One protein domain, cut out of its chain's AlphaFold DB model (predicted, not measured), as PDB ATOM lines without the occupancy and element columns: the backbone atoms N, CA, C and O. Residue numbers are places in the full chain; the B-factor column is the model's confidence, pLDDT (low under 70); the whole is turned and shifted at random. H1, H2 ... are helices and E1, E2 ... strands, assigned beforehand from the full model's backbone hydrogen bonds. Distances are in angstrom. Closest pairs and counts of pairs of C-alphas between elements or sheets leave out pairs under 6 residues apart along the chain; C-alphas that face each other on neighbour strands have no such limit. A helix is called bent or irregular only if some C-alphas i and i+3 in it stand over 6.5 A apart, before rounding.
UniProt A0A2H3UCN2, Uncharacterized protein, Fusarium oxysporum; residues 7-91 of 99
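What this domain is: This is residues 7 to 91 of the 99 residues of an uncharacterized protein of Fusarium oxysporum (UniProt A0A2H3UCN2). A long, bent two-stranded ribbon of E4 and E5 runs along the longest axis, with short E3 beside one end of E4, H1 leading on from the end of E5, and the loop of residues 47 to 57 at the opposite end. A small hairpin of E1 and E2 lies off to the side, and the tail swings back from H1, its residues 80 to 91 standing free. The printed part has 85 residues, with five named strands and one named helix in the order E1 E2 E3 E4 E5 H1; the larger sheet runs E3 E4 E5, antiparallel, and E1 with E2 makes a second antiparallel sheet. The class is mixed, with 36 residues in named elements, under half of the printed part. The whole is loose, with a radius of gyration of the C-alphas of 16.6 A and spans of 50 by 34 by 20 A.

Where its parts are: E4, residues 37 to 46, is the longest strand at 24.1 A, beginning at C-alpha 37 (427.623, 301.808, 357.901). E5, residues 58 to 64, measures 19.4 A, and E3, residues 29 to 31, is short. E1, residues 11 to 13, begins at C-alpha 11 (412.272, 297.353, 370.153), and E2 holds residues 16 to 18. H1, residues 65 to 74, measures 14.2 A and ends at C-alpha 74 (446.402, 296.187, 361.025).

How they stand to each other: E3, E4 and E5 form a meander, each strand the antiparallel neighbour of the one before. E4 is the inner strand and bends by 56 degrees at residue 42. E4 and E5 are a hairpin at 152 degrees, with N 42 and O 61 2.9 A apart and N 61 and O 43 2.8 A apart, both within hydrogen-bond range. E3 and E4 are a hairpin at 122 degrees, with N 30 and O 39 2.8 A apart, within hydrogen-bond range. Residues 7 to 8 pair antiparallel with residues 60 to 61 of E5. H1 is on the sheet but over none of its strands; the closest C-alphas of H1 and E4 are those of Ile 65 and Ala 39, 4.6 A apart. In H1 every O i to N i+4 pair is within hydrogen-bond range. E1 and E2 are a hairpin at 136 degrees, with N 18 and O 11 2.7 A apart, within hydrogen-bond range. Both are apart from E3, E4, E5 and H1.

The domain as a whole: The two C-alphas farthest apart, those of Gly 51 and Asp 78, are 49.7 A from each other. The printed part has no cut. The link from E4 to E5, 11 residues, is long. Residues 75 to 91 hold no named element. The mean pLDDT of the printed part is 77.9, and residues 46 to 57 and 81 to 91 are under 70.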
ATOM      1  N   CYS A   7     425.227 294.814 371.816       88.06
ATOM      2  CA  CYS A   7     424.145 293.911 372.181       88.06
ATOM      3  C   CYS A   7     422.799 294.612 371.955       88.06
ATOM      4  O   CYS A   7     422.397 295.496 372.716       88.06
ATOM      5  N   ILE A   8     422.099 294.238 370.885       88.50
ATOM      6  CA  ILE A   8     420.846 294.863 370.464       88.50
ATOM      7  C   ILE A   8     419.673 293.979 370.883       88.50
ATOM      8  O   ILE A   8     419.464 292.882 370.369       88.50
ATOM      9  N   LEU A   9     418.858 294.498 371.799       84.94
ATOM     10  CA  LEU A   9     417.721 293.783 372.393       84.94
ATOM     11  C   LEU A   9     416.417 293.911 371.582       84.94
ATOM     12  O   LEU A   9     415.366 293.448 372.017       84.94
ATOM     13  N   GLY A  10     416.437 294.599 370.439       81.38
ATOM     14  CA  GLY A  10     415.232 294.927 369.674       81.38
ATOM     15  C   GLY A  10     414.393 296.058 370.287       81.38
ATOM     16  O   GLY A  10     414.832 296.795 371.169       81.38
ATOM     17  N   ARG A  11     413.162 296.231 369.792       82.00
ATOM     18  CA  ARG A  11     412.272 297.353 370.153       82.00
ATOM     19  C   ARG A  11     410.999 296.861 370.825       82.00
ATOM     20  O   ARG A  11     410.316 296.000 370.286       82.00
ATOM     21  N   ILE A  12     410.592 297.478 371.933       80.94
ATOM     22  CA  ILE A  12     409.272 297.223 372.532       80.94
ATOM     23  C   ILE A  12     408.197 298.030 371.782       80.94
ATOM     24  O   ILE A  12     408.309 299.247 371.626       80.94
ATOM     25  N   LYS A  13     407.144 297.355 371.314       77.06
ATOM     26  CA  LYS A  13     405.956 297.938 370.679       77.06
ATOM     27  C   LYS A  13     404.704 297.206 371.182       77.06
ATOM     28  O   LYS A  13     404.624 295.987 371.085       77.06
ATOM     29  N   TYR A  14     403.736 297.945 371.730       81.56
ATOM     30  CA  TYR A  14     402.490 297.397 372.303       81.56
ATOM     31  C   TYR A  14     402.708 296.262 373.324       81.56
ATOM     32  O   TYR A  14     402.037 295.236 373.282       81.56
ATOM     33  N   GLY A  15     403.697 296.414 374.212       76.94
ATOM     34  CA  GLY A  15     404.024 295.399 375.222       76.94
ATOM     35  C   GLY A  15     404.732 294.149 374.682       76.94
ATOM     36  O   GLY A  15     405.059 293.267 375.466       76.94
ATOM     37  N   ARG A  16     405.013 294.073 373.373       73.38
ATOM     38  CA  ARG A  16     405.779 292.987 372.744       73.38
ATOM     39  C   ARG A  16     407.119 293.499 372.231       73.38
ATOM     40  O   ARG A  16     407.211 294.615 371.724       73.38
ATOM     41  N   ARG A  17     408.172 292.694 372.346       77.69
ATOM     42  CA  ARG A  17     409.496 293.015 371.800       77.69
ATOM     43  C   ARG A  17     409.580 292.531 370.352       77.69
ATOM     44  O   ARG A  17     409.478 291.340 370.100       77.69
ATOM     45  N   LYS A  18     409.734 293.461 369.407       81.88
ATOM     46  CA  LYS A  18     410.046 293.182 368.001       81.88
ATOM     47  C   LYS A  18     411.552 292.973 367.861       81.88
ATOM     48  O   LYS A  18     412.329 293.795 368.356       81.88
ATOM     49  N   TYR A  19     411.930 291.906 367.172       84.19
ATOM     50  CA  TYR A  19     413.324 291.532 366.950       84.19
ATOM     51  C   TYR A  19     414.012 292.535 366.029       84.19
ATOM     52  O   TYR A  19     413.362 293.177 365.197       84.19
ATOM     53  N   PHE A  20     415.315 292.710 366.236       87.06
ATOM     54  CA  PHE A  20     416.128 293.592 365.407       87.06
ATOM     55  C   PHE A  20     416.546 292.911 364.098       87.06
ATOM     56  O   PHE A  20     416.505 293.554 363.056       87.06
ATOM     57  N   SER A  21     416.870 291.619 364.155       87.69
ATOM     58  CA  SER A  21     417.219 290.789 363.000       87.69
ATOM     59  C   SER A  21     416.640 289.377 363.117       87.69
ATOM     60  O   SER A  21     416.119 288.992 364.173       87.69
ATOM     61  N   CYS A  22     416.723 288.606 362.036       85.44
ATOM     62  CA  CYS A  22     416.337 287.203 361.983       85.44
ATOM     63  C   CYS A  22     417.422 286.284 361.415       85.44
ATOM     64  O   CYS A  22     418.514 286.722 361.038       85.44
ATOM     65  N   GLN A  23     417.145 284.978 361.422       83.38
ATOM     66  CA  GLN A  23     418.007 284.002 360.769       83.38
ATOM     67  C   GLN A  23     418.189 284.370 359.289       83.38
ATOM     68  O   GLN A  23     417.219 284.575 358.565       83.38
ATOM     69  N   GLY A  24     419.447 284.424 358.849       86.44
ATOM     70  CA  GLY A  24     419.815 284.827 357.490       86.44
ATOM     71  C   GLY A  24     420.331 286.263 357.373       86.44
ATOM     72  O   GLY A  24     420.953 286.577 356.363       86.44
ATOM     73  N   ASP A  25     420.173 287.097 358.406       89.25
ATOM     74  CA  ASP A  25     420.667 288.482 358.389       89.25
ATOM     75  C   ASP A  25     422.166 288.608 358.723       89.25
ATOM     76  O   ASP A  25     422.720 289.704 358.640       89.25
ATOM     77  N   SER A  26     422.850 287.531 359.127       89.75
ATOM     78  CA  SER A  26     424.291 287.570 359.432       89.75
ATOM     79  C   SER A  26     425.096 288.180 358.278       89.75
ATOM     80  O   SER A  26     424.964 287.774 357.125       89.75
ATOM     81  N   GLY A  27     425.950 289.152 358.598       90.56
ATOM     82  CA  GLY A  27     426.706 289.954 357.635       90.56
ATOM     83  C   GLY A  27     425.985 291.219 357.154       90.56
ATOM     84  O   GLY A  27     426.599 292.030 356.462       90.56
ATOM     85  N   ALA A  28     424.717 291.437 357.521       92.50
ATOM     86  CA  ALA A  28     423.998 292.660 357.172       92.50
ATOM     87  C   ALA A  28     424.655 293.902 357.794       92.50
ATOM     88  O   ALA A  28     425.077 293.907 358.953       92.50
ATOM     89  N   SER A  29     424.702 294.986 357.021       92.81
ATOM     90  CA  SER A  29     425.175 296.284 357.496       92.81
ATOM     91  C   SER A  29     424.088 297.003 358.291       92.81
ATOM     92  O   SER A  29     422.955 297.153 357.835       92.81
ATOM     93  N   ILE A  30     424.450 297.505 359.467       92.06
ATOM     94  CA  ILE A  30     423.630 298.425 360.251       92.06
ATOM     95  C   ILE A  30     423.996 299.841 359.822       92.06
ATOM     96  O   ILE A  30     425.148 300.253 359.954       92.06
ATOM     97  N   MET A  31     423.015 300.582 359.318       92.44
ATOM     98  CA  MET A  31     423.201 301.957 358.859       92.44
ATOM     99  C   MET A  31     422.973 302.948 360.004       92.44
ATOM    100  O   MET A  31     421.984 302.852 360.733       92.44
ATOM    101  N   GLY A  32     423.878 303.913 360.145       87.06
ATOM    102  CA  GLY A  32     423.712 305.086 360.988       87.06
ATOM    103  C   GLY A  32     422.761 306.112 360.369       87.06
ATOM    104  O   GLY A  32     422.424 306.064 359.183       87.06
ATOM    105  N   ASN A  33     422.340 307.086 361.178       87.38
ATOM    106  CA  ASN A  33     421.442 308.161 360.734       87.38
ATOM    107  C   ASN A  33     422.075 309.094 359.687       87.38
ATOM    108  O   ASN A  33     421.366 309.844 359.023       87.38
ATOM    109  N   ASP A  34     423.398 309.071 359.557       84.69
ATOM    110  CA  ASP A  34     424.175 309.817 358.567       84.69
ATOM    111  C   ASP A  34     424.297 309.083 357.219       84.69
ATOM    112  O   ASP A  34     424.978 309.561 356.312       84.69
ATOM    113  N   GLY A  35     423.654 307.918 357.080       83.06
ATOM    114  CA  GLY A  35     423.707 307.096 355.876       83.06
ATOM    115  C   GLY A  35     425.002 306.300 355.722       83.06
ATOM    116  O   GLY A  35     425.229 305.733 354.654       83.06
ATOM    117  N   ARG A  36     425.854 306.230 356.753       84.75
ATOM    118  CA  ARG A  36     427.068 305.401 356.756       84.75
ATOM    119  C   ARG A  36     426.816 304.070 357.449       84.75
ATOM    120  O   ARG A  36     425.917 303.950 358.276       84.75
ATOM    121  N   VAL A  37     427.618 303.057 357.128       89.50
ATOM    122  CA  VAL A  37     427.623 301.808 357.901       89.50
ATOM    123  C   VAL A  37     428.190 302.116 359.284       89.50
ATOM    124  O   VAL A  37     429.270 302.685 359.370       89.50
ATOM    125  N   ALA A  38     427.465 301.755 360.337       91.06
ATOM    126  CA  ALA A  38     427.872 301.923 361.731       91.06
ATOM    127  C   ALA A  38     428.378 300.610 362.348       91.06
ATOM    128  O   ALA A  38     429.259 300.612 363.200       91.06
ATOM    129  N   ALA A  39     427.824 299.475 361.923       92.94
ATOM    130  CA  ALA A  39     428.210 298.161 362.424       92.94
ATOM    131  C   ALA A  39     427.841 297.061 361.423       92.94
ATOM    132  O   ALA A  39     427.037 297.272 360.511       92.94
ATOM    133  N   MET A  40     428.398 295.871 361.613       93.88
ATOM    134  CA  MET A  40     428.033 294.661 360.883       93.88
ATOM    135  C   MET A  40     427.380 293.673 361.841       93.88
ATOM    136  O   MET A  40     427.937 293.367 362.894       93.88
ATOM    137  N   LEU A  41     426.203 293.165 361.482       92.44
ATOM    138  CA  LEU A  41     425.518 292.144 362.263       92.44
ATOM    139  C   LEU A  41     426.300 290.825 362.179       92.44
ATOM    140  O   LEU A  41     426.493 290.290 361.091       92.44
ATOM    141  N   THR A  42     426.725 290.280 363.315       87.62
ATOM    142  CA  THR A  42     427.503 289.033 363.369       87.62
ATOM    143  C   THR A  42     426.624 287.837 363.688       87.62
ATOM    144  O   THR A  42     426.700 286.802 363.023       87.62
ATOM    145  N   TYR A  43     425.740 287.989 364.670       83.38
ATOM    146  CA  TYR A  43     424.932 286.892 365.178       83.38
ATOM    147  C   TYR A  43     423.572 287.375 365.674       83.38
ATOM    148  O   TYR A  43     423.414 288.507 366.126       83.38
ATOM    149  N   SER A  44     422.581 286.495 365.620       79.44
ATOM    150  CA  SER A  44     421.314 286.679 366.313       79.44
ATOM    151  C   SER A  44     420.891 285.365 366.950       79.44
ATOM    152  O   SER A  44     421.025 284.294 366.359       79.44
ATOM    153  N   THR A  45     420.391 285.449 368.178       72.81
ATOM    154  CA  THR A  45     419.719 284.327 368.836       72.81
ATOM    155  C   THR A  45     418.224 284.468 368.576       72.81
ATOM    156  O   THR A  45     417.629 285.538 368.767       72.81
ATOM    157  N   GLN A  46     417.628 283.391 368.076       66.56
ATOM    158  CA  GLN A  46     416.190 283.218 368.047       66.56
ATOM    159  C   GLN A  46     415.871 281.981 368.869       66.56
ATOM    160  O   GLN A  46     416.034 280.867 368.384       66.56
ATOM    161  N   ASP A  47     415.490 282.177 370.131       59.78
ATOM    162  CA  ASP A  47     414.894 281.079 370.880       59.78
ATOM    163  C   ASP A  47     413.441 280.941 370.423       59.78
ATOM    164  O   ASP A  47     412.599 281.795 370.704       59.78
ATOM    165  N   ASP A  48     413.140 279.833 369.749       54.34
ATOM    166  CA  ASP A  48     411.772 279.414 369.416       54.34
ATOM    167  C   ASP A  48     410.994 278.924 370.658       54.34
ATOM    168  O   ASP A  48     409.858 278.450 370.564       54.34
ATOM    169  N   ASP A  49     411.602 279.017 371.844       48.03
ATOM    170  CA  ASP A  49     411.156 278.304 373.028       48.03
ATOM    171  C   ASP A  49     410.198 279.155 373.875       48.03
ATOM    172  O   ASP A  49     410.578 280.095 374.580       48.03
ATOM    173  N   GLN A  50     408.916 278.780 373.842       47.31
ATOM    174  CA  GLN A  50     407.809 279.363 374.616       47.31
ATOM    175  C   GLN A  50     407.927 279.154 376.148       47.31
ATOM    176  O   GLN A  50     406.922 279.214 376.857       47.31
ATOM    177  N   GLY A  51     409.118 278.878 376.689       42.84
ATOM    178  CA  GLY A  51     409.284 278.304 378.031       42.84
ATOM    179  C   GLY A  51     410.180 279.053 379.019       42.84
ATOM    180  O   GLY A  51     410.195 278.692 380.195       42.84
ATOM    181  N   SER A  52     410.926 280.082 378.612       44.81
ATOM    182  CA  SER A  52     411.883 280.751 379.508       44.81
ATOM    183  C   SER A  52     411.289 282.014 380.157       44.81
ATOM    184  O   SER A  52     410.793 282.922 379.501       44.81
ATOM    185  N   ASN A  53     411.322 282.085 381.487       45.25
ATOM    186  CA  ASN A  53     410.649 283.114 382.290       45.25
ATOM    187  C   ASN A  53     411.496 284.398 382.489       45.25
ATOM    188  O   ASN A  53     411.334 285.093 383.490       45.25
ATOM    189  N   THR A  54     412.451 284.695 381.592       49.31
ATOM    190  CA  THR A  54     413.452 285.774 381.784       49.31
ATOM    191  C   THR A  54     413.374 286.933 380.782       49.31
ATOM    192  O   THR A  54     414.133 287.893 380.897       49.31
ATOM    193  N   GLY A  55     412.411 286.938 379.856       53.25
ATOM    194  CA  GLY A  55     411.971 288.154 379.151       53.25
ATOM    195  C   GLY A  55     412.916 288.731 378.086       53.25
ATOM    196  O   GLY A  55     412.595 289.766 377.494       53.25
ATOM    197  N   ILE A  56     414.048 288.083 377.788       57.62
ATOM    198  CA  ILE A  56     414.927 288.436 376.660       57.62
ATOM    199  C   ILE A  56     415.229 287.170 375.851       57.62
ATOM    200  O   ILE A  56     416.170 286.453 376.152       57.62
ATOM    201  N   HIS A  57     414.413 286.912 374.827       63.47
ATOM    202  CA  HIS A  57     414.521 285.722 373.963       63.47
ATOM    203  C   HIS A  57     415.258 285.983 372.641       63.47
ATOM    204  O   HIS A  57     415.498 285.061 371.872       63.47
ATOM    205  N   HIS A  58     415.586 287.251 372.362       71.56
ATOM    206  CA  HIS A  58     416.194 287.662 371.099       71.56
ATOM    207  C   HIS A  58     417.224 288.758 371.325       71.56
ATOM    208  O   HIS A  58     416.889 289.856 371.787       71.56
ATOM    209  N   ILE A  59     418.468 288.440 370.987       83.44
ATOM    210  CA  ILE A  59     419.605 289.352 371.039       83.44
ATOM    211  C   ILE A  59     420.309 289.296 369.690       83.44
ATOM    212  O   ILE A  59     420.607 288.216 369.180       83.44
ATOM    213  N   SER A  60     420.568 290.468 369.127       88.81
ATOM    214  CA  SER A  60     421.383 290.649 367.932       88.81
ATOM    215  C   SER A  60     422.734 291.223 368.355       88.81
ATOM    216  O   SER A  60     422.777 292.219 369.077       88.81
ATOM    217  N   TYR A  61     423.821 290.607 367.908       90.00
ATOM    218  CA  TYR A  61     425.187 291.066 368.130       90.00
ATOM    219  C   TYR A  61     425.718 291.728 366.870       90.00
ATOM    220  O   TYR A  61     425.491 291.239 365.758       90.00
ATOM    221  N   ALA A  62     426.408 292.850 367.041       92.50
ATOM    222  CA  ALA A  62     427.029 293.559 365.938       92.50
ATOM    223  C   ALA A  62     428.427 294.059 366.303       92.50
ATOM    224  O   ALA A  62     428.649 294.608 367.387       92.50
ATOM    225  N   THR A  63     429.352 293.900 365.362       92.56
ATOM    226  CA  THR A  63     430.710 294.437 365.452       92.56
ATOM    227  C   THR A  63     430.717 295.874 364.920       92.56
ATOM    228  O   THR A  63     430.256 296.089 363.794       92.56
ATOM    229  N   PRO A  64     431.229 296.858 365.683       91.62
ATOM    230  CA  PRO A  64     431.397 298.230 365.202       91.62
ATOM    231  C   PRO A  64     432.243 298.289 363.925       91.62
ATOM    232  O   PRO A  64     433.233 297.564 363.798       91.62
ATOM    233  N   ILE A  65     431.872 299.149 362.971       90.31
ATOM    234  CA  ILE A  65     432.588 299.235 361.689       90.31
ATOM    235  C   ILE A  65     434.037 299.696 361.882       90.31
ATOM    236  O   ILE A  65     434.922 299.283 361.138       90.31
ATOM    237  N   GLU A  66     434.296 300.520 362.897       88.25
ATOM    238  CA  GLU A  66     435.613 301.068 363.201       88.25
ATOM    239  C   GLU A  66     436.614 299.957 363.509       88.25
ATOM    240  O   GLU A  66     437.730 300.000 363.000       88.25
ATOM    241  N   TRP A  67     436.195 298.929 364.252       89.38
ATOM    242  CA  TRP A  67     437.043 297.779 364.575       89.38
ATOM    243  C   TRP A  67     437.395 296.977 363.329       89.38
ATOM    244  O   TRP A  67     438.551 296.623 363.128       89.38
ATOM    245  N   LEU A  68     436.424 296.763 362.437       87.88
ATOM    246  CA  LEU A  68     436.681 296.082 361.171       87.88
ATOM    247  C   LEU A  68     437.688 296.862 360.309       87.88
ATOM    248  O   LEU A  68     438.573 296.272 359.691       87.88
ATOM    249  N   LEU A  69     437.582 298.194 360.272       89.44
ATOM    250  CA  LEU A  69     438.523 299.047 359.541       89.44
ATOM    251  C   LEU A  69     439.920 299.036 360.176       89.44
ATOM    252  O   LEU A  69     440.919 299.043 359.453       89.44
ATOM    253  N   GLU A  70     440.001 299.030 361.506       90.25
ATOM    254  CA  GLU A  70     441.255 298.895 362.249       90.25
ATOM    255  C   GLU A  70     441.926 297.550 361.978       90.25
ATOM    256  O   GLU A  70     443.116 297.534 361.667       90.25
ATOM    257  N   ASP A  71     441.172 296.450 361.990       90.81
ATOM    258  CA  ASP A  71     441.685 295.119 361.670       90.81
ATOM    259  C   ASP A  71     442.233 295.065 360.243       90.81
ATOM    260  O   ASP A  71     443.348 294.586 360.028       90.81
ATOM    261  N   ILE A  72     441.506 295.607 359.261       90.25
ATOM    262  CA  ILE A  72     441.966 295.645 357.864       90.25
ATOM    263  C   ILE A  72     443.279 296.434 357.742       90.25
ATOM    264  O   ILE A  72     444.231 295.959 357.117       90.25
ATOM    265  N   ARG A  73     443.378 297.601 358.390       90.44
ATOM    266  CA  ARG A  73     444.624 298.390 358.425       90.44
ATOM    267  C   ARG A  73     445.751 297.654 359.142       90.44
ATOM    268  O   ARG A  73     446.885 297.678 358.674       90.44
ATOM    269  N   GLY A  74     445.449 296.983 360.252       92.62
ATOM    270  CA  GLY A  74     446.402 296.187 361.025       92.62
ATOM    271  C   GLY A  74     447.003 295.029 360.224       92.62
ATOM    272  O   GLY A  74     448.143 294.643 360.469       92.62
ATOM    273  N   HIS A  75     446.282 294.536 359.214       94.81
ATOM    274  CA  HIS A  75     446.770 293.538 358.259       94.81
ATOM    275  C   HIS A  75     447.567 294.134 357.082       94.81
ATOM    276  O   HIS A  75     447.982 293.393 356.192       94.81
ATOM    277  N   GLY A  76     447.819 295.448 357.076       92.75
ATOM    278  CA  GLY A  76     448.659 296.123 356.083       92.75
ATOM    279  C   GLY A  76     447.937 296.526 354.798       92.75
ATOM    280  O   GLY A  76     448.602 296.816 353.805       92.75
ATOM    281  N   TYR A  77     446.601 296.541 354.793       89.81
ATOM    282  CA  TYR A  77     445.830 297.054 353.662       89.81
ATOM    283  C   TYR A  77     445.638 298.569 353.773       89.81
ATOM    284  O   TYR A  77     445.159 299.078 354.791       89.81
ATOM    285  N   ASP A  78     445.942 299.278 352.688       86.06
ATOM    286  CA  ASP A  78     445.604 300.689 352.542       86.06
ATOM    287  C   ASP A  78     444.101 300.847 352.271       86.06
ATOM    288  O   ASP A  78     443.531 300.191 351.396       86.06
ATOM    289  N   LEU A  79     443.451 301.729 353.031       79.69
ATOM    290  CA  LEU A  79     442.027 302.026 352.889       79.69
ATOM    291  C   LEU A  79     441.835 303.420 352.297       79.69
ATOM    292  O   LEU A  79     442.143 304.422 352.946       79.69
ATOM    293  N   GLU A  80     441.256 303.482 351.101       76.38
ATOM    294  CA  GLU A  80     440.802 304.720 350.474       76.38
ATOM    295  C   GLU A  80     439.269 304.793 350.493       76.38
ATOM    296  O   GLU A  80     438.570 303.832 350.162       76.38
ATOM    297  N   TRP A  81     438.726 305.946 350.890       67.19
ATOM    298  CA  TRP A  81     437.284 306.174 350.912       67.19
ATOM    299  C   TRP A  81     436.776 306.484 349.505       67.19
ATOM    300  O   TRP A  81     436.807 307.629 349.058       67.19
ATOM    301  N   MET A  82     436.246 305.475 348.820       61.88
ATOM    302  CA  MET A  82     435.558 305.673 347.546       61.88
ATOM    303  C   MET A  82     434.093 306.047 347.788       61.88
ATOM    304  O   MET A  82     433.208 305.194 347.828       61.88
ATOM    305  N   GLY A  83     433.826 307.342 347.958       60.03
ATOM    306  CA  GLY A  83     432.464 307.876 347.958       60.03
ATOM    307  C   GLY A  83     431.875 307.825 346.550       60.03
ATOM    308  O   GLY A  83     432.009 308.780 345.791       60.03
ATOM    309  N   ARG A  84     431.235 306.713 346.178       56.03
ATOM    310  CA  ARG A  84     430.381 306.659 344.988       56.03
ATOM    311  C   ARG A  84     428.946 306.897 345.442       56.03
ATOM    312  O   ARG A  84     428.459 306.160 346.295       56.03
ATOM    313  N   GLU A  85     428.272 307.902 344.890       54.19
ATOM    314  CA  GLU A  85     426.816 307.988 345.019       54.19
ATOM    315  C   GLU A  85     426.227 306.709 344.413       54.19
ATOM    316  O   GLU A  85     426.340 306.469 343.210       54.19
ATOM    317  N   VAL A  86     425.673 305.840 345.259       57.47
ATOM    318  CA  VAL A  86     424.901 304.682 344.810       57.47
ATOM    319  C   VAL A  86     423.444 305.137 344.754       57.47
ATOM    320  O   VAL A  86     422.890 305.477 345.802       57.47
ATOM    321  N   PRO A  87     422.804 305.175 343.572       52.12
ATOM    322  CA  PRO A  87     421.399 305.540 343.468       52.12
ATOM    323  C   PRO A  87     420.541 304.592 344.319       52.12
ATOM    324  O   PRO A  87     420.522 303.380 344.083       52.12
ATOM    325  N   LEU A  88     419.828 305.149 345.306       54.88
ATOM    326  CA  LEU A  88     418.999 304.411 346.278       54.88
ATOM    327  C   LEU A  88     417.890 303.562 345.625       54.88
ATOM    328  O   LEU A  88     417.350 302.651 346.247       54.88
ATOM    329  N   GLU A  89     417.591 303.814 344.354       57.03
ATOM    330  CA  GLU A  89     416.631 303.086 343.518       57.03
ATOM    331  C   GLU A  89     416.942 301.581 343.369       57.03
ATOM    332  O   GLU A  89     416.027 300.794 343.141       57.03
ATOM    333  N   HIS A  90     418.184 301.139 343.609       49.72
ATOM    334  CA  HIS A  90     418.556 299.715 343.557       49.72
ATOM    335  C   HIS A  90     418.352 298.945 344.878       49.72
ATOM    336  O   HIS A  90     418.442 297.718 344.886       49.72
ATOM    337  N   LEU A  91     418.061 299.621 345.996       51.84
ATOM    338  CA  LEU A  91     417.880 298.986 347.315       51.84
ATOM    339  C   LEU A  91     416.423 298.579 347.612       51.84
ATOM    340  O   LEU A  91     416.162 297.907 348.607       51.84
TER     341      LEU A  91